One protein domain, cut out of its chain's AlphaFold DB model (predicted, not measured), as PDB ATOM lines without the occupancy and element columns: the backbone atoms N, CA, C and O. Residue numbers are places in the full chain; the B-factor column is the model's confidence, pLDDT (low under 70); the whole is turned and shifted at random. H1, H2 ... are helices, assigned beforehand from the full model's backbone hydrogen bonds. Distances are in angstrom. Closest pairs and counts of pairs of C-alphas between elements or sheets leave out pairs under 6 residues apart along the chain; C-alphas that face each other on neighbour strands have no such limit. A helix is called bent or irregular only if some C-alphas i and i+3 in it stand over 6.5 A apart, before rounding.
ATOM      1  N   PHE A 305      15.808 -19.555  29.477       96.06
ATOM      2  CA  PHE A 305      14.822 -19.503  28.394       96.06
ATOM      3  C   PHE A 305      14.133 -18.141  28.227       96.06
ATOM      4  O   PHE A 305      13.475 -17.933  27.208       96.06
ATOM      5  N   GLY A 306      14.316 -17.201  29.162       95.75
ATOM      6  CA  GLY A 306      13.638 -15.903  29.136       95.75
ATOM      7  C   GLY A 306      12.149 -16.007  29.477       95.75
ATOM      8  O   GLY A 306      11.317 -15.453  28.760       95.75
ATOM      9  N   ASP A 307      11.820 -16.759  30.531       96.31
ATOM     10  CA  ASP A 307      10.448 -16.966  31.007       96.31
ATOM     11  C   ASP A 307      10.164 -16.094  32.244       96.31
ATOM     12  O   ASP A 307      10.683 -16.330  33.341       96.31
ATOM     13  N   GLU A 308       9.328 -15.074  32.033       95.88
ATOM     14  CA  GLU A 308       8.851 -14.109  33.031       95.88
ATOM     15  C   GLU A 308       8.166 -14.798  34.225       95.88
ATOM     16  O   GLU A 308       8.501 -14.512  35.375       95.88
ATOM     17  N   GLU A 309       7.257 -15.751  33.977       95.50
ATOM     18  CA  GLU A 309       6.438 -16.381  35.023       95.50
ATOM     19  C   GLU A 309       7.279 -17.318  35.904       95.50
ATOM     20  O   GLU A 309       7.077 -17.388  37.122       95.50
ATOM     21  N   LEU A 310       8.243 -18.035  35.315       95.75
ATOM     22  CA  LEU A 310       9.187 -18.877  36.052       95.75
ATOM     23  C   LEU A 310      10.183 -18.044  36.866       95.75
ATOM     24  O   LEU A 310      10.474 -18.398  38.014       95.75
ATOM     25  N   LEU A 311      10.682 -16.931  36.313       95.62
ATOM     26  CA  LEU A 311      11.619 -16.062  37.020       95.62
ATOM     27  C   LEU A 311      10.942 -15.310  38.176       95.62
ATOM     28  O   LEU A 311      11.487 -15.311  39.278       95.62
ATOM     29  N   GLU A 312       9.738 -14.752  37.995       94.44
ATOM     30  CA  GLU A 312       8.975 -14.141  39.098       94.44
ATOM     31  C   GLU A 312       8.727 -15.142  40.241       94.44
ATOM     32  O   GLU A 312       9.001 -14.844  41.408       94.44
ATOM     33  N   GLN A 313       8.281 -16.364  39.921       93.75
ATOM     34  CA  GLN A 313       8.101 -17.435  40.912       93.75
ATOM     35  C   GLN A 313       9.413 -17.798  41.624       93.75
ATOM     36  O   GLN A 313       9.416 -18.048  42.834       93.75
ATOM     37  N   GLY A 314      10.527 -17.801  40.890       94.62
ATOM     38  CA  GLY A 314      11.866 -17.998  41.427       94.62
ATOM     39  C   GLY A 314      12.279 -16.909  42.424       94.62
ATOM     40  O   GLY A 314      12.723 -17.227  43.528       94.62
ATOM     41  N   LEU A 315      12.082 -15.635  42.078       93.88
ATOM     42  CA  LEU A 315      12.448 -14.481  42.913       93.88
ATOM     43  C   LEU A 315      11.601 -14.396  44.197       93.88
ATOM     44  O   LEU A 315      12.136 -14.148  45.278       93.88
ATOM     45  N   VAL A 316      10.302 -14.712  44.125       91.19
ATOM     46  CA  VAL A 316       9.437 -14.848  45.317       91.19
ATOM     47  C   VAL A 316       9.901 -16.001  46.225       91.19
ATOM     48  O   VAL A 316       9.799 -15.918  47.452       91.19
ATOM     49  N   GLY A 317      10.450 -17.074  45.647       92.31
ATOM     50  CA  GLY A 317      11.075 -18.170  46.393       92.31
ATOM     51  C   GLY A 317      12.429 -17.815  47.017       92.31
ATOM     52  O   GLY A 317      12.725 -18.293  48.112       92.31
ATOM     53  N   LEU A 318      13.220 -16.956  46.368       92.94
ATOM     54  CA  LEU A 318      14.488 -16.429  46.883       92.94
ATOM     55  C   LEU A 318      14.272 -15.545  48.121       92.94
ATOM     56  O   LEU A 318      14.854 -15.823  49.171       92.94
ATOM     57  N   ASN A 319      13.364 -14.565  48.053       89.06
ATOM     58  CA  ASN A 319      12.977 -13.780  49.234       89.06
ATOM     59  C   ASN A 319      12.426 -14.695  50.343       89.06
ATOM     60  O   ASN A 319      12.835 -14.608  51.501       89.06
ATOM     61  N   GLY A 320      11.579 -15.664  49.971       89.75
ATOM     62  CA  GLY A 320      11.071 -16.684  50.887       89.75
ATOM     63  C   GLY A 320      12.170 -17.473  51.612       89.75
ATOM     64  O   GLY A 320      12.024 -17.744  52.805       89.75
ATOM     65  N   PHE A 321      13.269 -17.817  50.932       91.50
ATOM     66  CA  PHE A 321      14.415 -18.524  51.515       91.50
ATOM     67  C   PHE A 321      15.094 -17.681  52.601       91.50
ATOM     68  O   PHE A 321      15.241 -18.162  53.730       91.50
ATOM     69  N   PHE A 322      15.431 -16.427  52.299       87.69
ATOM     70  CA  PHE A 322      16.058 -15.525  53.266       87.69
ATOM     71  C   PHE A 322      15.156 -15.204  54.468       87.69
ATOM     72  O   PHE A 322      15.643 -15.107  55.592       87.69
ATOM     73  N   ASP A 323      13.848 -15.061  54.245       84.00
ATOM     74  CA  ASP A 323      12.893 -14.657  55.283       84.00
ATOM     75  C   ASP A 323      12.440 -15.816  56.193       84.00
ATOM     76  O   ASP A 323      12.207 -15.610  57.381       84.00
ATOM     77  N   ASN A 324      12.301 -17.037  55.652       83.69
ATOM     78  CA  ASN A 324      11.641 -18.158  56.348       83.69
ATOM     79  C   ASN A 324      12.585 -19.304  56.743       83.69
ATOM     80  O   ASN A 324      12.126 -20.236  57.417       83.69
ATOM     81  N   THR A 325      13.843 -19.311  56.273       87.56
ATOM     82  CA  THR A 325      14.725 -20.497  56.364       87.56
ATOM     83  C   THR A 325      16.137 -20.249  56.900       87.56
ATOM     84  O   THR A 325      16.839 -21.219  57.191       87.56
ATOM     85  N   ILE A 326      16.543 -18.992  57.073       87.12
ATOM     86  CA  ILE A 326      17.770 -18.608  57.777       87.12
ATOM     87  C   ILE A 326      17.351 -18.016  59.130       87.12
ATOM     88  O   ILE A 326      16.396 -17.242  59.194       87.12
ATOM     89  N   ASN A 327      18.012 -18.408  60.222       83.94
ATOM     90  CA  ASN A 327      17.738 -17.846  61.548       83.94
ATOM     91  C   ASN A 327      18.423 -16.471  61.735       83.94
ATOM     92  O   ASN A 327      19.264 -16.080  60.928       83.94
ATOM     93  N   ARG A 328      18.117 -15.735  62.817       82.44
ATOM     94  CA  ARG A 328      18.745 -14.416  63.056       82.44
ATOM     95  C   ARG A 328      20.252 -14.455  63.365       82.44
ATOM     96  O   ARG A 328      20.879 -13.403  63.350       82.44
ATOM     97  N   ASP A 329      20.812 -15.639  63.629       80.31
ATOM     98  CA  ASP A 329      22.257 -15.852  63.794       80.31
ATOM     99  C   ASP A 329      22.949 -16.155  62.446       80.31
ATOM    100  O   ASP A 329      24.173 -16.226  62.391       80.31
ATOM    101  N   GLY A 330      22.176 -16.383  61.375       82.19
ATOM    102  CA  GLY A 330      22.675 -16.747  60.055       82.19
ATOM    103  C   GLY A 330      23.017 -18.226  59.851       82.19
ATOM    104  O   GLY A 330      23.991 -18.524  59.175       82.19
ATOM    105  N   ASP A 331      22.252 -19.175  60.399       85.44
ATOM    106  CA  ASP A 331      22.348 -20.596  60.020       85.44
ATOM    107  C   ASP A 331      20.995 -21.186  59.585       85.44
ATOM    108  O   ASP A 331      19.917 -20.723  59.970       85.44
ATOM    109  N   TYR A 332      21.055 -22.222  58.746       89.25
ATOM    110  CA  TYR A 332      19.892 -22.774  58.049       89.25
ATOM    111  C   TYR A 332      18.963 -23.599  58.957       89.25
ATOM    112  O   TYR A 332      19.411 -24.379  59.799       89.25
ATOM    113  N   MET A 333      17.653 -23.467  58.728       84.50
ATOM    114  CA  MET A 333      16.542 -23.984  59.542       84.50
ATOM    115  C   MET A 333      16.572 -25.477  59.903       84.50
ATOM    116  O   MET A 333      15.979 -25.872  60.912       84.50
ATOM    117  N   GLU A 334      17.164 -26.332  59.064       84.56
ATOM    118  CA  GLU A 334      17.145 -27.784  59.266       84.56
ATOM    119  C   GLU A 334      18.172 -28.143  60.349       84.56
ATOM    120  O   GLU A 334      19.355 -27.804  60.273       84.56
ATOM    121  N   ASN A 335      17.678 -28.759  61.426       81.31
ATOM    122  CA  ASN A 335      18.360 -28.815  62.722       81.31
ATOM    123  C   ASN A 335      19.333 -30.000  62.806       81.31
ATOM    124  O   ASN A 335      19.250 -30.837  63.696       81.31
ATOM    125  N   SER A 336      20.264 -30.034  61.857       87.69
ATOM    126  CA  SER A 336      21.379 -30.974  61.772       87.69
ATOM    127  C   SER A 336      22.613 -30.258  61.232       87.69
ATOM    128  O   SER A 336      22.495 -29.366  60.390       87.69
ATOM    129  N   GLY A 337      23.811 -30.681  61.644       86.25
ATOM    130  CA  GLY A 337      25.055 -30.169  61.060       86.25
ATOM    131  C   GLY A 337      25.202 -30.475  59.559       86.25
ATOM    132  O   GLY A 337      25.720 -29.644  58.811       86.25
ATOM    133  N   SER A 338      24.688 -31.617  59.079       88.12
ATOM    134  CA  SER A 338      24.757 -31.991  57.655       88.12
ATOM    135  C   SER A 338      23.726 -31.242  56.814       88.12
ATOM    136  O   SER A 338      24.015 -30.858  55.681       88.12
ATOM    137  N   TYR A 339      22.549 -30.967  57.382       88.38
ATOM    138  CA  TYR A 339      21.500 -30.218  56.697       88.38
ATOM    139  C   TYR A 339      21.712 -28.702  56.775       88.38
ATOM    140  O   TYR A 339      21.425 -28.017  55.799       88.38
ATOM    141  N   GLY A 340      22.349 -28.177  57.828       88.44
ATOM    142  CA  GLY A 340      22.908 -26.819  57.829       88.44
ATOM    143  C   GLY A 340      23.931 -26.624  56.702       88.44
ATOM    144  O   GLY A 340      23.902 -25.629  55.979       88.44
ATOM    145  N   ARG A 341      24.787 -27.630  56.474       88.44
ATOM    146  CA  ARG A 341      25.682 -27.708  55.308       88.44
ATOM    147  C   ARG A 341      24.916 -27.792  53.973       88.44
ATOM    148  O   ARG A 341      25.251 -27.042  53.060       88.44
ATOM    149  N   LEU A 342      23.865 -28.609  53.867       88.81
ATOM    150  CA  LEU A 342      23.033 -28.704  52.654       88.81
ATOM    151  C   LEU A 342      22.271 -27.398  52.345       88.81
ATOM    152  O   LEU A 342      22.077 -27.054  51.183       88.81
ATOM    153  N   GLY A 343      21.888 -26.636  53.374       90.75
ATOM    154  CA  GLY A 343      21.294 -25.304  53.235       90.75
ATOM    155  C   GLY A 343      22.222 -24.302  52.543       90.75
ATOM    156  O   GLY A 343      21.762 -23.527  51.709       90.75
ATOM    157  N   ARG A 344      23.536 -24.373  52.805       92.31
ATOM    158  CA  ARG A 344      24.557 -23.601  52.069       92.31
ATOM    159  C   ARG A 344      24.662 -24.070  50.618       92.31
ATOM    160  O   ARG A 344      24.576 -23.252  49.699       92.31
ATOM    161  N   ASP A 345      24.792 -25.385  50.412       92.62
ATOM    162  CA  ASP A 345      24.897 -25.990  49.075       92.62
ATOM    163  C   ASP A 345      23.734 -25.561  48.173       92.62
ATOM    164  O   ASP A 345      23.953 -25.177  47.029       92.62
ATOM    165  N   TYR A 346      22.500 -25.587  48.686       93.38
ATOM    166  CA  TYR A 346      21.298 -25.275  47.910       93.38
ATOM    167  C   TYR A 346      20.936 -23.784  47.898       93.38
ATOM    168  O   TYR A 346      20.446 -23.306  46.877       93.38
ATOM    169  N   GLY A 347      21.249 -23.024  48.953       93.94
ATOM    170  CA  GLY A 347      21.113 -21.564  48.960       93.94
ATOM    171  C   GLY A 347      21.936 -20.915  47.847       93.94
ATOM    172  O   GLY A 347      21.415 -20.126  47.064       93.94
ATOM    173  N   SER A 348      23.185 -21.355  47.657       94.56
ATOM    174  CA  SER A 348      24.035 -20.864  46.560       94.56
ATOM    175  C   SER A 348      23.475 -21.145  45.156       94.56
ATOM    176  O   SER A 348      23.811 -20.430  44.211       94.56
ATOM    177  N   ARG A 349      22.590 -22.144  45.003       95.25
ATOM    178  CA  ARG A 349      21.913 -22.454  43.730       95.25
ATOM    179  C   ARG A 349      20.732 -21.547  43.424       95.25
ATOM    180  O   ARG A 349      20.361 -21.464  42.261       95.25
ATOM    181  N   LEU A 350      20.188 -20.843  44.416       94.75
ATOM    182  CA  LEU A 350      19.283 -19.723  44.152       94.75
ATOM    183  C   LEU A 350      20.055 -18.557  43.516       94.75
ATOM    184  O   LEU A 350      19.568 -17.930  42.584       94.75
ATOM    185  N   MET A 351      21.281 -18.297  43.984       92.50
ATOM    186  CA  MET A 351      22.051 -17.116  43.569       92.50
ATOM    187  C   MET A 351      22.751 -17.314  42.220       92.50
ATOM    188  O   MET A 351      22.864 -16.375  41.440       92.50
ATOM    189  N   ALA A 352      23.230 -18.530  41.936       94.56
ATOM    190  CA  ALA A 352      24.063 -18.804  40.765       94.56
ATOM    191  C   ALA A 352      23.421 -18.437  39.403       94.56
ATOM    192  O   ALA A 352      24.124 -17.832  38.594       94.56
ATOM    193  N   PRO A 353      22.124 -18.703  39.125       94.69
ATOM    194  CA  PRO A 353      21.487 -18.265  37.876       94.69
ATOM    195  C   PRO A 353      21.432 -16.743  37.699       94.69
ATOM    196  O   PRO A 353      21.360 -16.258  36.575       94.69
ATOM    197  N   LEU A 354      21.462 -15.989  38.801       93.56
ATOM    198  CA  LEU A 354      21.339 -14.531  38.803       93.56
ATOM    199  C   LEU A 354      22.694 -13.811  38.685       93.56
ATOM    200  O   LEU A 354      22.714 -12.594  38.528       93.56
ATOM    201  N   ALA A 355      23.820 -14.537  38.725       89.75
ATOM    202  CA  ALA A 355      25.166 -13.959  38.819       89.75
ATOM    203  C   ALA A 355      25.533 -12.992  37.674       89.75
ATOM    204  O   ALA A 355      26.238 -12.015  37.911       89.75
ATOM    205  N   ASN A 356      25.032 -13.242  36.458       91.69
ATOM    206  CA  ASN A 356      25.186 -12.373  35.282       91.69
ATOM    207  C   ASN A 356      23.830 -11.882  34.729       91.69
ATOM    208  O   ASN A 356      23.729 -11.500  33.561       91.69
ATOM    209  N   TYR A 357      22.760 -11.938  35.530       93.56
ATOM    210  CA  TYR A 357      21.423 -11.590  35.058       93.56
ATOM    211  C   TYR A 357      21.241 -10.071  34.902       93.56
ATOM    212  O   TYR A 357      21.341  -9.313  35.863       93.56
ATOM    213  N   ASP A 358      20.880  -9.651  33.690       91.50
ATOM    214  CA  ASP A 358      20.365  -8.318  33.376       91.50
ATOM    215  C   ASP A 358      19.159  -8.478  32.439       91.50
ATOM    216  O   ASP A 358      19.260  -9.116  31.386       91.50
ATOM    217  N   ALA A 359      18.019  -7.887  32.801       92.44
ATOM    218  CA  ALA A 359      16.809  -7.877  31.980       92.44
ATOM    219  C   ALA A 359      17.041  -7.233  30.594       92.44
ATOM    220  O   ALA A 359      16.368  -7.584  29.626       92.44
ATOM    221  N   ALA A 360      18.031  -6.340  30.460       91.06
ATOM    222  CA  ALA A 360      18.406  -5.717  29.190       91.06
ATOM    223  C   ALA A 360      19.066  -6.680  28.179       91.06
ATOM    224  O   ALA A 360      19.186  -6.322  27.005       91.06
ATOM    225  N   ASN A 361      19.463  -7.890  28.595       90.06
ATOM    226  CA  ASN A 361      19.983  -8.927  27.693       90.06
ATOM    227  C   ASN A 361      18.875  -9.666  26.913       90.06
ATOM    228  O   ASN A 361      19.178 -10.402  25.974       90.06
ATOM    229  N   TYR A 362      17.601  -9.458  27.265       93.44
ATOM    230  CA  TYR A 362      16.446 -10.140  26.674       93.44
ATOM    231  C   TYR A 362      15.645  -9.213  25.737       93.44
ATOM    232  O   TYR A 362      15.736  -7.985  25.834       93.44
ATOM    233  N   PRO A 363      14.824  -9.763  24.820       91.50
ATOM    234  CA  PRO A 363      13.853  -8.975  24.064       91.50
ATOM    235  C   PRO A 363      12.862  -8.272  25.004       91.50
ATOM    236  O   PRO A 363      12.381  -8.869  25.964       91.50
ATOM    237  N   ALA A 364      12.502  -7.019  24.717       88.94
ATOM    238  CA  ALA A 364      11.604  -6.237  25.579       88.94
ATOM    239  C   ALA A 364      10.174  -6.813  25.648       88.94
ATOM    240  O   ALA A 364       9.417  -6.515  26.570       88.94
ATOM    241  N   GLU A 365       9.795  -7.635  24.669       91.19
ATOM    242  CA  GLU A 365       8.560  -8.418  24.643       91.19
ATOM    243  C   GLU A 365       8.564  -9.658  25.557       91.19
ATOM    244  O   GLU A 365       7.511 -10.272  25.704       91.19
ATOM    245  N   ALA A 366       9.698 -10.015  26.176       88.19
ATOM    246  CA  ALA A 366       9.817 -11.134  27.119       88.19
ATOM    247  C   ALA A 366       9.526 -10.754  28.588       88.19
ATOM    248  O   ALA A 366       9.668 -11.596  29.462       88.19
ATOM    249  N   GLY A 367       9.176  -9.492  28.881       91.81
ATOM    250  CA  GLY A 367       8.678  -9.043  30.200       91.81
ATOM    251  C   GLY A 367       9.680  -9.024  31.370       91.81
ATOM    252  O   GLY A 367       9.410  -8.389  32.384       91.81
ATOM    253  N   MET A 368      10.841  -9.659  31.200       94.44
ATOM    254  CA  MET A 368      11.829 -10.014  32.227       94.44
ATOM    255  C   MET A 368      11.999  -9.002  33.392       94.44
ATOM    256  O   MET A 368      12.389  -7.852  33.157       94.44
ATOM    257  N   PRO A 369      11.752  -9.413  34.656       93.00
ATOM    258  CA  PRO A 369      11.730  -8.521  35.819       93.00
ATOM    259  C   PRO A 369      13.108  -7.972  36.226       93.00
ATOM    260  O   PRO A 369      14.153  -8.578  35.984       93.00
ATOM    261  N   SER A 370      13.107  -6.827  36.914       89.44
ATOM    262  CA  SER A 370      14.306  -6.219  37.515       89.44
ATOM    263  C   SER A 370      14.609  -6.801  38.900       89.44
ATOM    264  O   SER A 370      13.692  -7.021  39.691       89.44
ATOM    265  N   LEU A 371      15.896  -6.959  39.233       87.19
ATOM    266  CA  LEU A 371      16.345  -7.383  40.568       87.19
ATOM    267  C   LEU A 371      16.265  -6.272  41.636       87.19
ATOM    268  O   LEU A 371      16.538  -6.533  42.804       87.19
ATOM    269  N   GLU A 372      15.846  -5.047  41.288       83.50
ATOM    270  CA  GLU A 372      15.651  -3.943  42.251       83.50
ATOM    271  C   GLU A 372      14.744  -4.312  43.446       83.50
ATOM    272  O   GLU A 372      14.875  -3.719  44.513       83.50
ATOM    273  N   SER A 373      13.845  -5.293  43.292       70.38
ATOM    274  CA  SER A 373      12.938  -5.782  44.344       70.38
ATOM    275  C   SER A 373      13.524  -6.868  45.263       70.38
ATOM    276  O   SER A 373      12.893  -7.202  46.268       70.38
ATOM    277  N   VAL A 374      14.697  -7.423  44.933       79.12
ATOM    278  CA  VAL A 374      15.406  -8.451  45.728       79.12
ATOM    279  C   VAL A 374      16.816  -8.021  46.158       79.12
ATOM    280  O   VAL A 374      17.426  -8.676  46.999       79.12
ATOM    281  N   GLY A 375      17.340  -6.923  45.602       85.56
ATOM    282  CA  GLY A 375      18.704  -6.449  45.848       85.56
ATOM    283  C   GLY A 375      19.771  -7.301  45.150       85.56
ATOM    284  O   GLY A 375      19.478  -8.073  44.238       85.56
ATOM    285  N   ASN A 376      21.031  -7.164  45.576       88.38
ATOM    286  CA  ASN A 376      22.077  -8.128  45.227       88.38
ATOM    287  C   ASN A 376      22.071  -9.261  46.270       88.38
ATOM    288  O   ASN A 376      22.404  -8.990  47.426       88.38
ATOM    289  N   PRO A 377      21.791 -10.526  45.903       87.00
ATOM    290  CA  PRO A 377      21.824 -11.636  46.855       87.00
ATOM    291  C   PRO A 377      23.212 -11.870  47.477       87.00
ATOM    292  O   PRO A 377      23.310 -12.436  48.562       87.00
ATOM    293  N   GLY A 378      24.286 -11.412  46.820       89.94
ATOM    294  CA  GLY A 378      25.650 -11.411  47.358       89.94
ATOM    295  C   GLY A 378      25.916 -10.380  48.460       89.94
ATOM    296  O   GLY A 378      26.966 -10.450  49.095       89.94
ATOM    297  N   ASP A 379      24.992  -9.441  48.685       90.62
ATOM    298  CA  ASP A 379      25.080  -8.381  49.698       90.62
ATOM    299  C   ASP A 379      24.058  -8.543  50.847       90.62
ATOM    300  O   ASP A 379      24.044  -7.725  51.770       90.62
ATOM    301  N   ASP A 380      23.242  -9.610  50.842       88.00
ATOM    302  CA  ASP A 380      22.314  -9.922  51.940       88.00
ATOM    303  C   ASP A 380      23.079 -10.440  53.182       88.00
ATOM    304  O   ASP A 380      23.808 -11.436  53.092       88.00
ATOM    305  N   PRO A 381      22.919  -9.816  54.368       86.00
ATOM    306  CA  PRO A 381      23.675 -10.188  55.566       86.00
ATOM    307  C   PRO A 381      23.349 -11.595  56.076       86.00
ATOM    308  O   PRO A 381      24.229 -12.274  56.603       86.00
ATOM    309  N   ARG A 382      22.119 -12.080  55.873       86.75
ATOM    310  CA  ARG A 382      21.689 -13.427  56.281       86.75
ATOM    311  C   ARG A 382      22.384 -14.478  55.427       86.75
ATOM    312  O   ARG A 382      22.797 -15.519  55.944       86.75
ATOM    313  N   TRP A 383      22.562 -14.195  54.134       90.25
ATOM    314  CA  TRP A 383      23.352 -15.045  53.247       90.25
ATOM    315  C   TRP A 383      24.838 -15.017  53.603       90.25
ATOM    316  O   TRP A 383      25.453 -16.078  53.665       90.25
ATOM    317  N   TYR A 384      25.403 -13.845  53.902       91.31
ATOM    318  CA  TYR A 384      26.817 -13.721  54.253       91.31
ATOM    319  C   TYR A 384      27.183 -14.445  55.561       91.31
ATOM    320  O   TYR A 384      28.148 -15.212  55.585       91.31
ATOM    321  N   GLU A 385      26.380 -14.302  56.623       88.25
ATOM    322  CA  GLU A 385      26.545 -15.099  57.849       88.25
ATOM    323  C   GLU A 385      26.456 -16.610  57.550       88.25
ATOM    324  O   GLU A 385      27.329 -17.383  57.955       88.25
ATOM    325  N   THR A 386      25.458 -17.021  56.753       90.25
ATOM    326  CA  THR A 386      25.231 -18.429  56.380       90.25
ATOM    327  C   THR A 386      26.388 -19.020  55.586       90.25
ATOM    328  O   THR A 386      26.831 -20.133  55.888       90.25
ATOM    329  N   ALA A 387      26.874 -18.307  54.573       92.62
ATOM    330  CA  ALA A 387      27.866 -18.788  53.622       92.62
ATOM    331  C   ALA A 387      29.312 -18.639  54.119       92.62
ATOM    332  O   ALA A 387      30.141 -19.480  53.782       92.62
ATOM    333  N   VAL A 388      29.616 -17.609  54.918       93.00
ATOM    334  CA  VAL A 388      30.982 -17.294  55.368       93.00
ATOM    335  C   VAL A 388      31.144 -17.542  56.866       93.00
ATOM    336  O   VAL A 388      31.806 -18.503  57.260       93.00
ATOM    337  N   ARG A 389      30.541 -16.712  57.724       91.06
ATOM    338  CA  ARG A 389      30.875 -16.670  59.162       91.06
ATOM    339  C   ARG A 389      30.507 -17.954  59.907       91.06
ATOM    340  O   ARG A 389      31.291 -18.434  60.729       91.06
ATOM    341  N   MET A 390      29.400 -18.606  59.550       90.56
ATOM    342  CA  MET A 390      29.022 -19.904  60.127       90.56
ATOM    343  C   MET A 390      29.901 -21.089  59.690       90.56
ATOM    344  O   MET A 390      29.830 -22.149  60.313       90.56
ATOM    345  N   LEU A 391      30.797 -20.930  58.705       91.88
ATOM    346  CA  LEU A 391      31.875 -21.902  58.448       91.88
ATOM    347  C   LEU A 391      33.016 -21.819  59.477       91.88
ATOM    348  O   LEU A 391      33.929 -22.645  59.454       91.88
ATOM    349  N   TYR A 392      32.966 -20.854  60.391       91.06
ATOM    350  CA  TYR A 392      33.921 -20.684  61.483       91.06
ATOM    351  C   TYR A 392      33.214 -20.782  62.838       91.06
ATOM    352  O   TYR A 392      33.613 -21.591  63.669       91.06
ATOM    353  N   ARG A 393      32.099 -20.063  63.022       91.38
ATOM    354  CA  ARG A 393      31.326 -20.041  64.276       91.38
ATOM    355  C   ARG A 393      30.748 -21.398  64.708       91.38
ATOM    356  O   ARG A 393      30.780 -21.707  65.895       91.38
ATOM    357  N   LEU A 394      30.209 -22.213  63.791       91.31
ATOM    358  CA  LEU A 394      29.519 -23.474  64.142       91.31
ATOM    359  C   LEU A 394      30.448 -24.701  64.299       91.31
ATOM    360  O   LEU A 394      30.161 -25.541  65.154       91.31
ATOM    361  N   PRO A 395      31.527 -24.870  63.507       92.00
ATOM    362  CA  PRO A 395      32.433 -26.006  63.655       92.00
ATOM    363  C   PRO A 395      33.139 -26.140  65.012       92.00
ATOM    364  O   PRO A 395      33.349 -25.181  65.755       92.00
ATOM    365  N   VAL A 396      33.564 -27.370  65.295       92.06
ATOM    366  CA  VAL A 396      34.360 -27.790  66.453       92.06
ATOM    367  C   VAL A 396      35.497 -28.686  65.962       92.06
ATOM    368  O   VAL A 396      35.247 -29.622  65.208       92.06
ATOM    369  N   LEU A 397      36.746 -28.392  66.341       91.75
ATOM    370  CA  LEU A 397      37.944 -29.185  66.002       91.75
ATOM    371  C   LEU A 397      37.932 -29.686  64.536       91.75
ATOM    372  O   LEU A 397      37.878 -30.892  64.282       91.75
ATOM    373  N   GLY A 398      37.847 -28.763  63.575       90.12
ATOM    374  CA  GLY A 398      37.877 -29.074  62.139       90.12
ATOM    375  C   GLY A 398      36.622 -29.729  61.535       90.12
ATOM    376  O   GLY A 398      36.650 -30.138  60.373       90.12
ATOM    377  N   ARG A 399      35.503 -29.866  62.268       91.44
ATOM    378  CA  ARG A 399      34.280 -30.526  61.758       91.44
ATOM    379  C   ARG A 399      32.979 -29.843  62.178       91.44
ATOM    380  O   ARG A 399      32.925 -29.140  63.179       91.44
ATOM    381  N   TYR A 400      31.896 -30.099  61.444       91.12
ATOM    382  CA  TYR A 400      30.548 -29.763  61.915       91.12
ATOM    383  C   TYR A 400      30.161 -30.666  63.108       91.12
ATOM    384  O   TYR A 400      30.378 -31.878  63.021       91.12
ATOM    385  N   PRO A 401      29.575 -30.125  64.193       90.50
ATOM    386  CA  PRO A 401      29.236 -30.903  65.383       90.50
ATOM    387  C   PRO A 401      28.164 -31.972  65.114       90.50
ATOM    388  O   PRO A 401      27.262 -31.784  64.296       90.50
ATOM    389  N   GLN A 402      28.256 -33.092  65.833       89.06
ATOM    390  CA  GLN A 402      27.291 -34.195  65.804       89.06
ATOM    391  C   GLN A 402      25.977 -33.777  66.495       89.06
ATOM    392  O   GLN A 402      25.889 -33.793  67.719       89.06
ATOM    393  N   TYR A 403      24.971 -33.380  65.710       89.19
ATOM    394  CA  TYR A 403      23.586 -33.173  66.159       89.19
ATOM    395  C   TYR A 403      22.603 -33.341  64.991       89.19
ATOM    396  O   TYR A 403      22.966 -33.086  63.832       89.19
ATOM    397  N   GLY A 404      21.364 -33.746  65.291       88.00
ATOM    398  CA  GLY A 404      20.358 -34.102  64.286       88.00
ATOM    399  C   GLY A 404      20.815 -35.210  63.323       88.00
ATOM    400  O   GLY A 404      21.750 -35.961  63.600       88.00
ATOM    401  N   ASP A 405      20.176 -35.311  62.152       88.75
ATOM    402  CA  ASP A 405      20.546 -36.249  61.081       88.75
ATOM    403  C   ASP A 405      21.976 -35.972  60.557       88.75
ATOM    404  O   ASP A 405      22.184 -35.233  59.590       88.75
ATOM    405  N   MET A 406      22.976 -36.557  61.215       88.19
ATOM    406  CA  MET A 406      24.417 -36.435  60.962       88.19
ATOM    407  C   MET A 406      25.054 -37.815  60.788       88.19
ATOM    408  O   MET A 406      24.642 -38.774  61.427       88.19
ATOM    409  N   SER A 407      26.069 -37.954  59.935       83.69
ATOM    410  CA  SER A 407      26.846 -39.201  59.860       83.69
ATOM    411  C   SER A 407      27.787 -39.334  61.062       83.69
ATOM    412  O   SER A 407      28.513 -38.376  61.339       83.69
ATOM    413  N   MET A 408      27.824 -40.521  61.687       86.00
ATOM    414  CA  MET A 408      28.754 -40.876  62.771       86.00
ATOM    415  C   MET A 408      30.179 -40.409  62.465       86.00
ATOM    416  O   MET A 408      30.783 -40.858  61.485       86.00
ATOM    417  N   ASP A 409      30.723 -39.558  63.331       87.44
ATOM    418  CA  ASP A 409      32.157 -39.293  63.364       87.44
ATOM    419  C   ASP A 409      32.888 -40.346  64.214       87.44
ATOM    420  O   ASP A 409      32.394 -40.832  65.229       87.44
ATOM    421  N   ARG A 410      34.080 -40.710  63.753       87.12
ATOM    422  CA  ARG A 410      35.028 -41.633  64.398       87.12
ATOM    423  C   ARG A 410      36.481 -41.258  64.084       87.12
ATOM    424  O   ARG A 410      37.388 -42.057  64.310       87.12
ATOM    425  N   ASN A 411      36.681 -40.095  63.468       89.94
ATOM    426  CA  ASN A 411      37.955 -39.653  62.933       89.94
ATOM    427  C   ASN A 411      38.678 -38.763  63.954       89.94
ATOM    428  O   ASN A 411      38.082 -38.232  64.894       89.94
ATOM    429  N   ILE A 412      39.984 -38.610  63.750       93.50
ATOM    430  CA  ILE A 412      40.870 -37.823  64.603       93.50
ATOM    431  C   ILE A 412      41.408 -36.683  63.739       93.50
ATOM    432  O   ILE A 412      42.095 -36.959  62.761       93.50
ATOM    433  N   TYR A 413      41.094 -35.437  64.093       92.25
ATOM    434  CA  TYR A 413      41.594 -34.233  63.417       92.25
ATOM    435  C   TYR A 413      42.201 -33.312  64.480       92.25
ATOM    436  O   TYR A 413      41.472 -32.838  65.352       92.25
ATOM    437  N   LEU A 414      43.526 -33.126  64.454       89.50
ATOM    438  CA  LEU A 414      44.274 -32.432  65.515       89.50
ATOM    439  C   LEU A 414      44.512 -30.945  65.212       89.50
ATOM    440  O   LEU A 414      44.244 -30.109  66.059       89.50
ATOM    441  N   ASP A 415      44.999 -30.610  64.018       87.00
ATOM    442  CA  ASP A 415      45.292 -29.228  63.585       87.00
ATOM    443  C   ASP A 415      44.919 -29.060  62.098       87.00
ATOM    444  O   ASP A 415      45.633 -28.444  61.312       87.00
ATOM    445  N   GLU A 416      43.817 -29.705  61.697       88.12
ATOM    446  CA  GLU A 416      43.318 -29.769  60.322       88.12
ATOM    447  C   GLU A 416      41.781 -29.721  60.289       88.12
ATOM    448  O   GLU A 416      41.103 -30.220  61.193       88.12
ATOM    449  N   ASP A 417      41.226 -29.123  59.235       89.75
ATOM    450  CA  ASP A 417      39.816 -29.282  58.885       89.75
ATOM    451  C   ASP A 417      39.595 -30.661  58.255       89.75
ATOM    452  O   ASP A 417      40.459 -31.190  57.559       89.75
ATOM    453  N   ASN A 418      38.391 -31.215  58.391       90.25
ATOM    454  CA  ASN A 418      38.003 -32.312  57.517       90.25
ATOM    455  C   ASN A 418      37.759 -31.807  56.082       90.25
ATOM    456  O   ASN A 418      37.347 -30.664  55.864       90.25
ATOM    457  N   VAL A 419      37.932 -32.705  55.108       87.44
ATOM    458  CA  VAL A 419      37.830 -32.424  53.662       87.44
ATOM    459  C   VAL A 419      36.546 -31.673  53.270       87.44
ATOM    460  O   VAL A 419      36.560 -30.870  52.340       87.44
ATOM    461  N   TRP A 420      35.422 -31.884  53.969       86.56
ATOM    462  CA  TRP A 420      34.180 -31.158  53.682       86.56
ATOM    463  C   TRP A 420      34.204 -29.712  54.175       86.56
ATOM    464  O   TRP A 420      33.696 -28.840  53.471       86.56
ATOM    465  N   LEU A 421      34.757 -29.453  55.366       90.69
ATOM    466  CA  LEU A 421      34.821 -28.107  55.937       90.69
ATOM    467  C   LEU A 421      35.865 -27.248  55.217       90.69
ATOM    468  O   LEU A 421      35.534 -26.137  54.805       90.69
ATOM    469  N   SER A 422      37.059 -27.796  54.975       90.44
ATOM    470  CA  SER A 422      38.116 -27.150  54.183       90.44
ATOM    471  C   SER A 422      37.603 -26.758  52.792       90.44
ATOM    472  O   SER A 422      37.619 -25.579  52.417       90.44
ATOM    473  N   LYS A 423      37.011 -27.722  52.063       90.25
ATOM    474  CA  LYS A 423      36.412 -27.462  50.748       90.25
ATOM    475  C   LYS A 423      35.342 -26.375  50.815       90.25
ATOM    476  O   LYS A 423      35.297 -25.528  49.930       90.25
ATOM    477  N   HIS A 424      34.491 -26.379  51.843       92.25
ATOM    478  CA  HIS A 424      33.447 -25.367  51.999       92.25
ATOM    479  C   HIS A 424      34.018 -23.978  52.269       92.25
ATOM    480  O   HIS A 424      33.589 -23.028  51.620       92.25
ATOM    481  N   ARG A 425      35.007 -23.846  53.158       92.75
ATOM    482  CA  ARG A 425      35.668 -22.559  53.408       92.75
ATOM    483  C   ARG A 425      36.284 -22.007  52.125       92.75
ATOM    484  O   ARG A 425      35.997 -20.869  51.772       92.75
ATOM    485  N   ASN A 426      37.033 -22.816  51.376       92.38
ATOM    486  CA  ASN A 426      37.637 -22.366  50.119       92.38
ATOM    487  C   ASN A 426      36.572 -22.010  49.051       92.38
ATOM    488  O   ASN A 426      36.627 -20.930  48.463       92.38
ATOM    489  N   LEU A 427      35.556 -22.864  48.862       93.31
ATOM    490  CA  LEU A 427      34.474 -22.671  47.886       93.31
ATOM    491  C   LEU A 427      33.640 -21.410  48.160       93.31
ATOM    492  O   LEU A 427      33.457 -20.588  47.265       93.31
ATOM    493  N   PHE A 428      33.123 -21.242  49.380       95.06
ATOM    494  CA  PHE A 428      32.208 -20.139  49.684       95.06
ATOM    495  C   PHE A 428      32.923 -18.790  49.791       95.06
ATOM    496  O   PHE A 428      32.356 -17.792  49.349       95.06
ATOM    497  N   LEU A 429      34.178 -18.745  50.263       95.31
ATOM    498  CA  LEU A 429      34.987 -17.521  50.208       95.31
ATOM    499  C   LEU A 429      35.203 -17.063  48.754       95.31
ATOM    500  O   LEU A 429      34.992 -15.889  48.457       95.31
ATOM    501  N   ARG A 430      35.527 -17.979  47.827       94.19
ATOM    502  CA  ARG A 430      35.617 -17.669  46.385       94.19
ATOM    503  C   ARG A 430      34.296 -17.148  45.811       94.19
ATOM    504  O   ARG A 430      34.285 -16.109  45.153       94.19
ATOM    505  N   ILE A 431      33.184 -17.848  46.061       94.56
ATOM    506  CA  ILE A 431      31.859 -17.468  45.539       94.56
ATOM    507  C   ILE A 431      31.461 -16.073  46.041       94.56
ATOM    508  O   ILE A 431      31.146 -15.204  45.226       94.56
ATOM    509  N   LEU A 432      31.507 -15.835  47.356       95.38
ATOM    510  CA  LEU A 432      31.082 -14.557  47.930       95.38
ATOM    511  C   LEU A 432      32.038 -13.415  47.563       95.38
ATOM    512  O   LEU A 432      31.564 -12.299  47.374       95.38
ATOM    513  N   TYR A 433      33.339 -13.669  47.356       95.06
ATOM    514  CA  TYR A 433      34.260 -12.635  46.864       95.06
ATOM    515  C   TYR A 433      33.868 -12.119  45.473       95.06
ATOM    516  O   TYR A 433      34.021 -10.927  45.199       95.06
ATOM    517  N   GLY A 434      33.336 -12.988  44.608       91.56
ATOM    518  CA  GLY A 434      32.758 -12.591  43.323       91.56
ATOM    519  C   GLY A 434      31.411 -11.874  43.462       91.56
ATOM    520  O   GLY A 434      31.185 -10.876  42.784       91.56
ATOM    521  N   GLN A 435      30.534 -12.353  44.353       91.38
ATOM    522  CA  GLN A 435      29.141 -11.895  44.454       91.38
ATOM    523  C   GLN A 435      28.934 -10.594  45.252       91.38
ATOM    524  O   GLN A 435      28.050  -9.816  44.899       91.38
ATOM    525  N   THR A 436      29.698 -10.333  46.320       93.12
ATOM    526  CA  THR A 436      29.477  -9.133  47.152       93.12
ATOM    527  C   THR A 436      30.020  -7.861  46.499       93.12
ATOM    528  O   THR A 436      31.097  -7.870  45.898       93.12
ATOM    529  N   THR A 437      29.329  -6.734  46.660       93.31
ATOM    530  CA  THR A 437      29.857  -5.396  46.355       93.31
ATOM    531  C   THR A 437      30.461  -4.704  47.585       93.31
ATOM    532  O   THR A 437      31.240  -3.759  47.422       93.31
ATOM    533  N   ARG A 438      30.172  -5.194  48.801       92.56
ATOM    534  CA  ARG A 438      30.562  -4.588  50.086       92.56
ATOM    535  C   ARG A 438      32.081  -4.678  50.347       92.56
ATOM    536  O   ARG A 438      32.611  -5.784  50.499       92.56
ATOM    537  N   PRO A 439      32.819  -3.548  50.406       91.94
ATOM    538  CA  PRO A 439      34.278  -3.559  50.571       91.94
ATOM    539  C   PRO A 439      34.762  -4.188  51.884       91.94
ATOM    540  O   PRO A 439      35.822  -4.810  51.915       91.94
ATOM    541  N   GLU A 440      33.996  -4.037  52.963       88.75
ATOM    542  CA  GLU A 440      34.293  -4.600  54.278       88.75
ATOM    543  C   GLU A 440      34.249  -6.136  54.268       88.75
ATOM    544  O   GLU A 440      35.156  -6.779  54.795       88.75
ATOM    545  N   TRP A 441      33.273  -6.725  53.572       91.50
ATOM    546  CA  TRP A 441      33.146  -8.176  53.414       91.50
ATOM    547  C   TRP A 441      34.200  -8.749  52.472       91.50
ATOM    548  O   TRP A 441      34.748  -9.813  52.748       91.50
ATOM    549  N   LYS A 442      34.578  -8.025  51.407       93.06
ATOM    550  CA  LYS A 442      35.753  -8.406  50.607       93.06
ATOM    551  C   LYS A 442      37.017  -8.468  51.470       93.06
ATOM    552  O   LYS A 442      37.738  -9.455  51.388       93.06
ATOM    553  N   ARG A 443      37.248  -7.485  52.351       91.31
ATOM    554  CA  ARG A 443      38.419  -7.469  53.246       91.31
ATOM    555  C   ARG A 443      38.394  -8.594  54.286       91.31
ATOM    556  O   ARG A 443      39.433  -9.184  54.567       91.31
ATOM    557  N   GLU A 444      37.227  -8.908  54.844       91.81
ATOM    558  CA  GLU A 444      37.044 -10.066  55.728       91.81
ATOM    559  C   GLU A 444      37.339 -11.381  54.988       91.81
ATOM    560  O   GLU A 444      38.095 -12.208  55.496       91.81
ATOM    561  N   ILE A 445      36.847 -11.542  53.753       94.12
ATOM    562  CA  ILE A 445      37.156 -12.701  52.906       94.12
ATOM    563  C   ILE A 445      38.655 -12.798  52.591       94.12
ATOM    564  O   ILE A 445      39.210 -13.886  52.704       94.12
ATOM    565  N   GLU A 446      39.329 -11.699  52.240       93.19
ATOM    566  CA  GLU A 446      40.785 -11.674  52.005       93.19
ATOM    567  C   GLU A 446      41.562 -12.162  53.244       93.19
ATOM    568  O   GLU A 446      42.480 -12.976  53.130       93.19
ATOM    569  N   VAL A 447      41.160 -11.722  54.444       91.44
ATOM    570  CA  VAL A 447      41.767 -12.148  55.718       91.44
ATOM    571  C   VAL A 447      41.472 -13.616  56.044       91.44
ATOM    572  O   VAL A 447      42.366 -14.302  56.536       91.44
ATOM    573  N   LEU A 448      40.258 -14.111  55.790       91.38
ATOM    574  CA  LEU A 448      39.882 -15.507  56.055       91.38
ATOM    575  C   LEU A 448      40.502 -16.478  55.038       91.38
ATOM    576  O   LEU A 448      40.971 -17.548  55.417       91.38
ATOM    577  N   TYR A 449      40.564 -16.096  53.760       91.31
ATOM    578  CA  TYR A 449      41.162 -16.906  52.697       91.31
ATOM    579  C   TYR A 449      42.668 -17.093  52.917       91.31
ATOM    580  O   TYR A 449      43.178 -18.206  52.814       91.31
ATOM    581  N   ALA A 450      43.367 -16.036  53.343       88.38
ATOM    582  CA  ALA A 450      44.787 -16.085  53.691       88.38
ATOM    583  C   ALA A 450      45.115 -16.845  55.001       88.38
ATOM    584  O   ALA A 450      46.281 -16.885  55.395       88.38
ATOM    585  N   ARG A 451      44.121 -17.440  55.682       85.44
ATOM    586  CA  ARG A 451      44.314 -18.365  56.821       85.44
ATOM    587  C   ARG A 451      44.046 -19.831  56.487       85.44
ATOM    588  O   ARG A 451      44.234 -20.677  57.362       85.44
ATOM    589  N   LEU A 452      43.588 -20.151  55.277       85.94
ATOM    590  CA  LEU A 452      43.384 -21.547  54.889       85.94
ATOM    591  C   LEU A 452      44.742 -22.283  54.859       85.94
ATOM    592  O   LEU A 452      45.738 -21.672  54.468       85.94
ATOM    593  N   PRO A 453      44.828 -23.562  55.282       74.06
ATOM    594  CA  PRO A 453      46.116 -24.240  55.426       74.06
ATOM    595  C   PRO A 453      46.913 -24.364  54.116       74.06
ATOM    596  O   PRO A 453      46.421 -24.904  53.123       74.06
ATOM    597  N   ASP A 454      48.185 -23.946  54.150       61.81
ATOM    598  CA  ASP A 454      49.163 -24.153  53.072       61.81
ATOM    599  C   ASP A 454      49.365 -25.658  52.793       61.81
ATOM    600  O   ASP A 454      50.179 -26.325  53.436       61.81
ATOM    601  N   GLY A 455      48.655 -26.203  51.801       49.97
ATOM    602  CA  GLY A 455      48.908 -27.554  51.284       49.97
ATOM    603  C   GLY A 455      47.688 -28.339  50.805       49.97
ATOM    604  O   GLY A 455      47.862 -29.269  50.016       49.97
ATOM    605  N   GLU A 456      46.468 -27.978  51.212       53.38
ATOM    606  CA  GLU A 456      45.265 -28.602  50.653       53.38
ATOM    607  C   GLU A 456      44.906 -27.972  49.302       53.38
ATOM    608  O   GLU A 456      44.377 -26.865  49.218       53.38
ATOM    609  N   ALA A 457      45.191 -28.695  48.217       60.94
ATOM    610  CA  ALA A 457      44.803 -28.291  46.873       60.94
ATOM    611  C   ALA A 457      43.272 -28.345  46.720       60.94
ATOM    612  O   ALA A 457      42.693 -29.416  46.503       60.94
ATOM    613  N   PHE A 458      42.614 -27.184  46.819       79.12
ATOM    614  CA  PHE A 458      41.183 -27.054  46.550       79.12
ATOM    615  C   PHE A 458      40.866 -27.593  45.152       79.12
ATOM    616  O   PHE A 458      41.191 -26.981  44.139       79.12
ATOM    617  N   THR A 459      40.227 -28.761  45.120       84.12
ATOM    618  CA  THR A 459      39.846 -29.444  43.887       84.12
ATOM    619  C   THR A 459      38.336 -29.276  43.702       84.12
ATOM    620  O   THR A 459      37.556 -29.967  44.375       84.12
ATOM    621  N   PRO A 460      37.882 -28.334  42.855       88.12
ATOM    622  CA  PRO A 460      36.468 -28.193  42.543       88.12
ATOM    623  C   PRO A 460      35.981 -29.385  41.713       88.12
ATOM    624  O   PRO A 460      36.730 -30.024  40.979       88.12
ATOM    625  N   SER A 461      34.692 -29.677  41.811       90.69
ATOM    626  CA  SER A 461      34.005 -30.602  40.914       90.69
ATOM    627  C   SER A 461      33.598 -29.906  39.613       90.69
ATOM    628  O   SER A 461      33.444 -28.686  39.559       90.69
ATOM    629  N   LEU A 462      33.333 -30.709  38.580       90.88
ATOM    630  CA  LEU A 462      32.750 -30.260  37.310       90.88
ATOM    631  C   LEU A 462      31.445 -29.473  37.523       90.88
ATOM    632  O   LEU A 462      31.197 -28.472  36.860       90.88
ATOM    633  N   GLU A 463      30.637 -29.908  38.490       92.12
ATOM    634  CA  GLU A 463      29.390 -29.263  38.897       92.12
ATOM    635  C   GLU A 463      29.630 -27.868  39.505       92.12
ATOM    636  O   GLU A 463      28.929 -26.920  39.157       92.12
ATOM    637  N   GLU A 464      30.639 -27.708  40.364       94.19
ATOM    638  CA  GLU A 464      31.006 -26.393  40.910       94.19
ATOM    639  C   GLU A 464      31.587 -25.476  39.822       94.19
ATOM    640  O   GLU A 464      31.217 -24.303  39.759       94.19
ATOM    641  N   MET A 465      32.418 -26.008  38.916       93.44
ATOM    642  CA  MET A 465      32.934 -25.266  37.757       93.44
ATOM    643  C   MET A 465      31.822 -24.791  36.812       93.44
ATOM    644  O   MET A 465      31.867 -23.651  36.353       93.44
ATOM    645  N   LEU A 466      30.826 -25.626  36.506       94.62
ATOM    646  CA  LEU A 466      29.710 -25.241  35.633       94.62
ATOM    647  C   LEU A 466      28.848 -24.130  36.238       94.62
ATOM    648  O   LEU A 466      28.415 -23.239  35.515       94.62
ATOM    649  N   VAL A 467      28.585 -24.200  37.545       95.62
ATOM    650  CA  VAL A 467      27.552 -23.381  38.197       95.62
ATOM    651  C   VAL A 467      28.091 -22.066  38.764       95.62
ATOM    652  O   VAL A 467      27.383 -21.065  38.729       95.62
ATOM    653  N   TYR A 468      29.324 -22.035  39.280       94.62
ATOM    654  CA  TYR A 468      29.863 -20.859  39.982       94.62
ATOM    655  C   TYR A 468      30.875 -20.034  39.165       94.62
ATOM    656  O   TYR A 468      31.426 -19.059  39.678       94.62
ATOM    657  N   GLY A 469      31.096 -20.387  37.895       93.00
ATOM    658  CA  GLY A 469      31.742 -19.496  36.930       93.00
ATOM    659  C   GLY A 469      33.196 -19.111  37.266       93.00
ATOM    660  O   GLY A 469      33.927 -19.892  37.885       93.00
ATOM    661  N   PRO A 470      33.637 -17.895  36.877       92.12
ATOM    662  CA  PRO A 470      34.972 -17.342  37.147       92.12
ATOM    663  C   PRO A 470      35.465 -17.429  38.593       92.12
ATOM    664  O   PRO A 470      36.677 -17.522  38.810       92.12
ATOM    665  N   SER A 471      34.564 -17.450  39.581       90.94
ATOM    666  CA  SER A 471      34.923 -17.566  41.001       90.94
ATOM    667  C   SER A 471      35.709 -18.847  41.307       90.94
ATOM    668  O   SER A 471      36.514 -18.864  42.227       90.94
ATOM    669  N   ILE A 472      35.538 -19.915  40.520       91.94
ATOM    670  CA  ILE A 472      36.251 -21.198  40.694       91.94
ATOM    671  C   ILE A 472      37.640 -21.209  40.024       91.94
ATOM    672  O   ILE A 472      38.463 -22.085  40.288       91.94
ATOM    673  N   TRP A 473      37.929 -20.222  39.173       90.19
ATOM    674  CA  TRP A 473      39.191 -20.098  38.427       90.19
ATOM    675  C   TRP A 473      40.116 -19.010  38.980       90.19
ATOM    676  O   TRP A 473      41.249 -18.881  38.519       90.19
ATOM    677  N   SER A 474      39.633 -18.221  39.940       86.88
ATOM    678  CA  SER A 474      40.326 -17.079  40.535       86.88
ATOM    679  C   SER A 474      40.403 -17.204  42.059       86.88
ATOM    680  O   SER A 474      39.578 -17.858  42.696       86.88
ATOM    681  N   GLU A 475      41.439 -16.610  42.642       88.50
ATOM    682  CA  GLU A 475      41.697 -16.577  44.086       88.50
ATOM    683  C   GLU A 475      41.290 -15.193  44.635       88.50
ATOM    684  O   GLU A 475      41.580 -14.188  43.973       88.50
ATOM    685  N   PRO A 476      40.700 -15.084  45.841       92.06
ATOM    686  CA  PRO A 476      40.725 -13.835  46.595       92.06
ATOM    687  C   PRO A 476      42.181 -13.360  46.776       92.06
ATOM    688  O   PRO A 476      43.067 -14.184  47.025       92.06
ATOM    689  N   PRO A 477      42.473 -12.056  46.632       91.56
ATOM    690  CA  PRO A 477      43.828 -11.546  46.792       91.56
ATOM    691  C   PRO A 477      44.289 -11.642  48.258       91.56
ATOM    692  O   PRO A 477      43.462 -11.704  49.169       91.56
ATOM    693  N   PRO A 478      45.609 -11.616  48.523       88.62
ATOM    694  CA  PRO A 478      46.107 -11.511  49.888       88.62
ATOM    695  C   PRO A 478      45.671 -10.175  50.519       88.62
ATOM    696  O   PRO A 478      45.645  -9.152  49.823       88.62
ATOM    697  N   PRO A 479      45.380 -10.149  51.832       87.69
ATOM    698  CA  PRO A 479      44.863  -8.966  52.501       87.69
ATOM    699  C   PRO A 479      45.875  -7.816  52.498       87.69
ATOM    700  O   PRO A 479      47.090  -8.002  52.604       87.69
ATOM    701  N   SER A 480      45.345  -6.596  52.413       81.00
ATOM    702  CA  SER A 480      46.121  -5.351  52.499       81.00
ATOM    703  C   SER A 480      46.970  -5.255  53.780       81.00
ATOM    704  O   SER A 480      46.524  -5.650  54.859       81.00
ATOM    705  N   GLU A 481      48.177  -4.674  53.686       76.19
ATOM    706  CA  GLU A 481      49.035  -4.416  54.857       76.19
ATOM    707  C   GLU A 481      48.257  -3.642  55.939       76.19
ATOM    708  O   GLU A 481      47.717  -2.565  55.679       76.19
ATOM    709  N   GLY A 482      48.197  -4.190  57.156       67.12
ATOM    710  CA  GLY A 482      47.395  -3.616  58.242       67.12
ATOM    711  C   GLY A 482      45.888  -3.882  58.128       67.12
ATOM    712  O   GLY A 482      45.085  -3.038  58.527       67.12
TER     713      GLY A 482
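AT A GLANCE: This is residues 305 to 482 of the 1129 residues of the protein "Heparinase II/III family protein" of Ruficoccus amylovorans (UniProt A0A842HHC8). Four helices, H2, H3, H4 and H5, make a loosely packed up-and-down bundle with H3 and H4 at its core; H6 packs on one side, on residues 349 to 353 of H2 and 427 to 434 of H4, and H1 lies at the bundle's margin close to H2 and H3. Two long loops, in residues 355 to 380 and 394 to 418, reach out at opposite ends and make the longest axis. The printed part has 178 residues with six named helices, H1 to H6 in chain order, and no named strand; the class is all helix, with 87 residues, under half, in named elements. The whole is compact, with a radius of gyration of the C-alphas of 17.4 A and spans of 59 by 41 by 31 A.

IN THESE COORDINATES: H1, residues 308 to 324, begins at C-alpha 308 (8.851, -14.109, 33.031) and is 23.8 A long. H2, residues 337 to 354, is 27.5 A long, and H3, residues 381 to 393, 15.2 A. H4, residues 419 to 435, begins at C-alpha 419 (37.830, -32.424, 53.662) and is 24.1 A long. H5, residues 439 to 449, is 15.2 A long. H6, residues 462 to 472, is 10.3 A long and ends at C-alpha 472 (36.251, -21.198, 40.694). Three helices are irregular: H2 and H3 only just, with C-alphas 350 and 353 6.8 A apart and C-alphas 387 and 390 6.7 A apart, and H6, with C-alphas 467 and 470 9.6 A apart.

HOW THE PARTS SIT: H4 is the hub, touching H3, H5 and H6. H3 and H4 form a helical hairpin at a shallow tilt of 31 degrees, opposite ways; their closest C-alphas, Ala 387 and Phe 428, are 6.0 A apart. H4 and H5 form another, at 25 degrees, closest at the C-alphas of Tyr 433 and Lys 442, 5.8 A. H4 touches H6 at a steep tilt of 47 degrees, with the C-alphas of Arg 430 and Ser 471 closest at 5.4 A. H2 touches H6 too, closest at the C-alphas of Ala 352 and Tyr 468, 6.2 A. H1 is close to but not clearly touching H2, closest at the C-alphas of Leu 318 and Leu 350, 6.4 A. H1 and H4 are apart. In H1, H4 and H5 every O i to N i+4 pair is within hydrogen-bond range; in H2 10 of 14 are, in H3 6 of 9, and in H6 3 of 7, beside 3 of 8 O i to N i+3 pairs.

THE WHOLE: The C-alphas farthest apart, those of Glu 365 and Leu 414, are 59.4 A apart. The printed part has no cut. The link H4 to H5 is tight; the other four are long. The mean pLDDT of the printed part is 89.2, with residues 454 to 457 and 482 under 70.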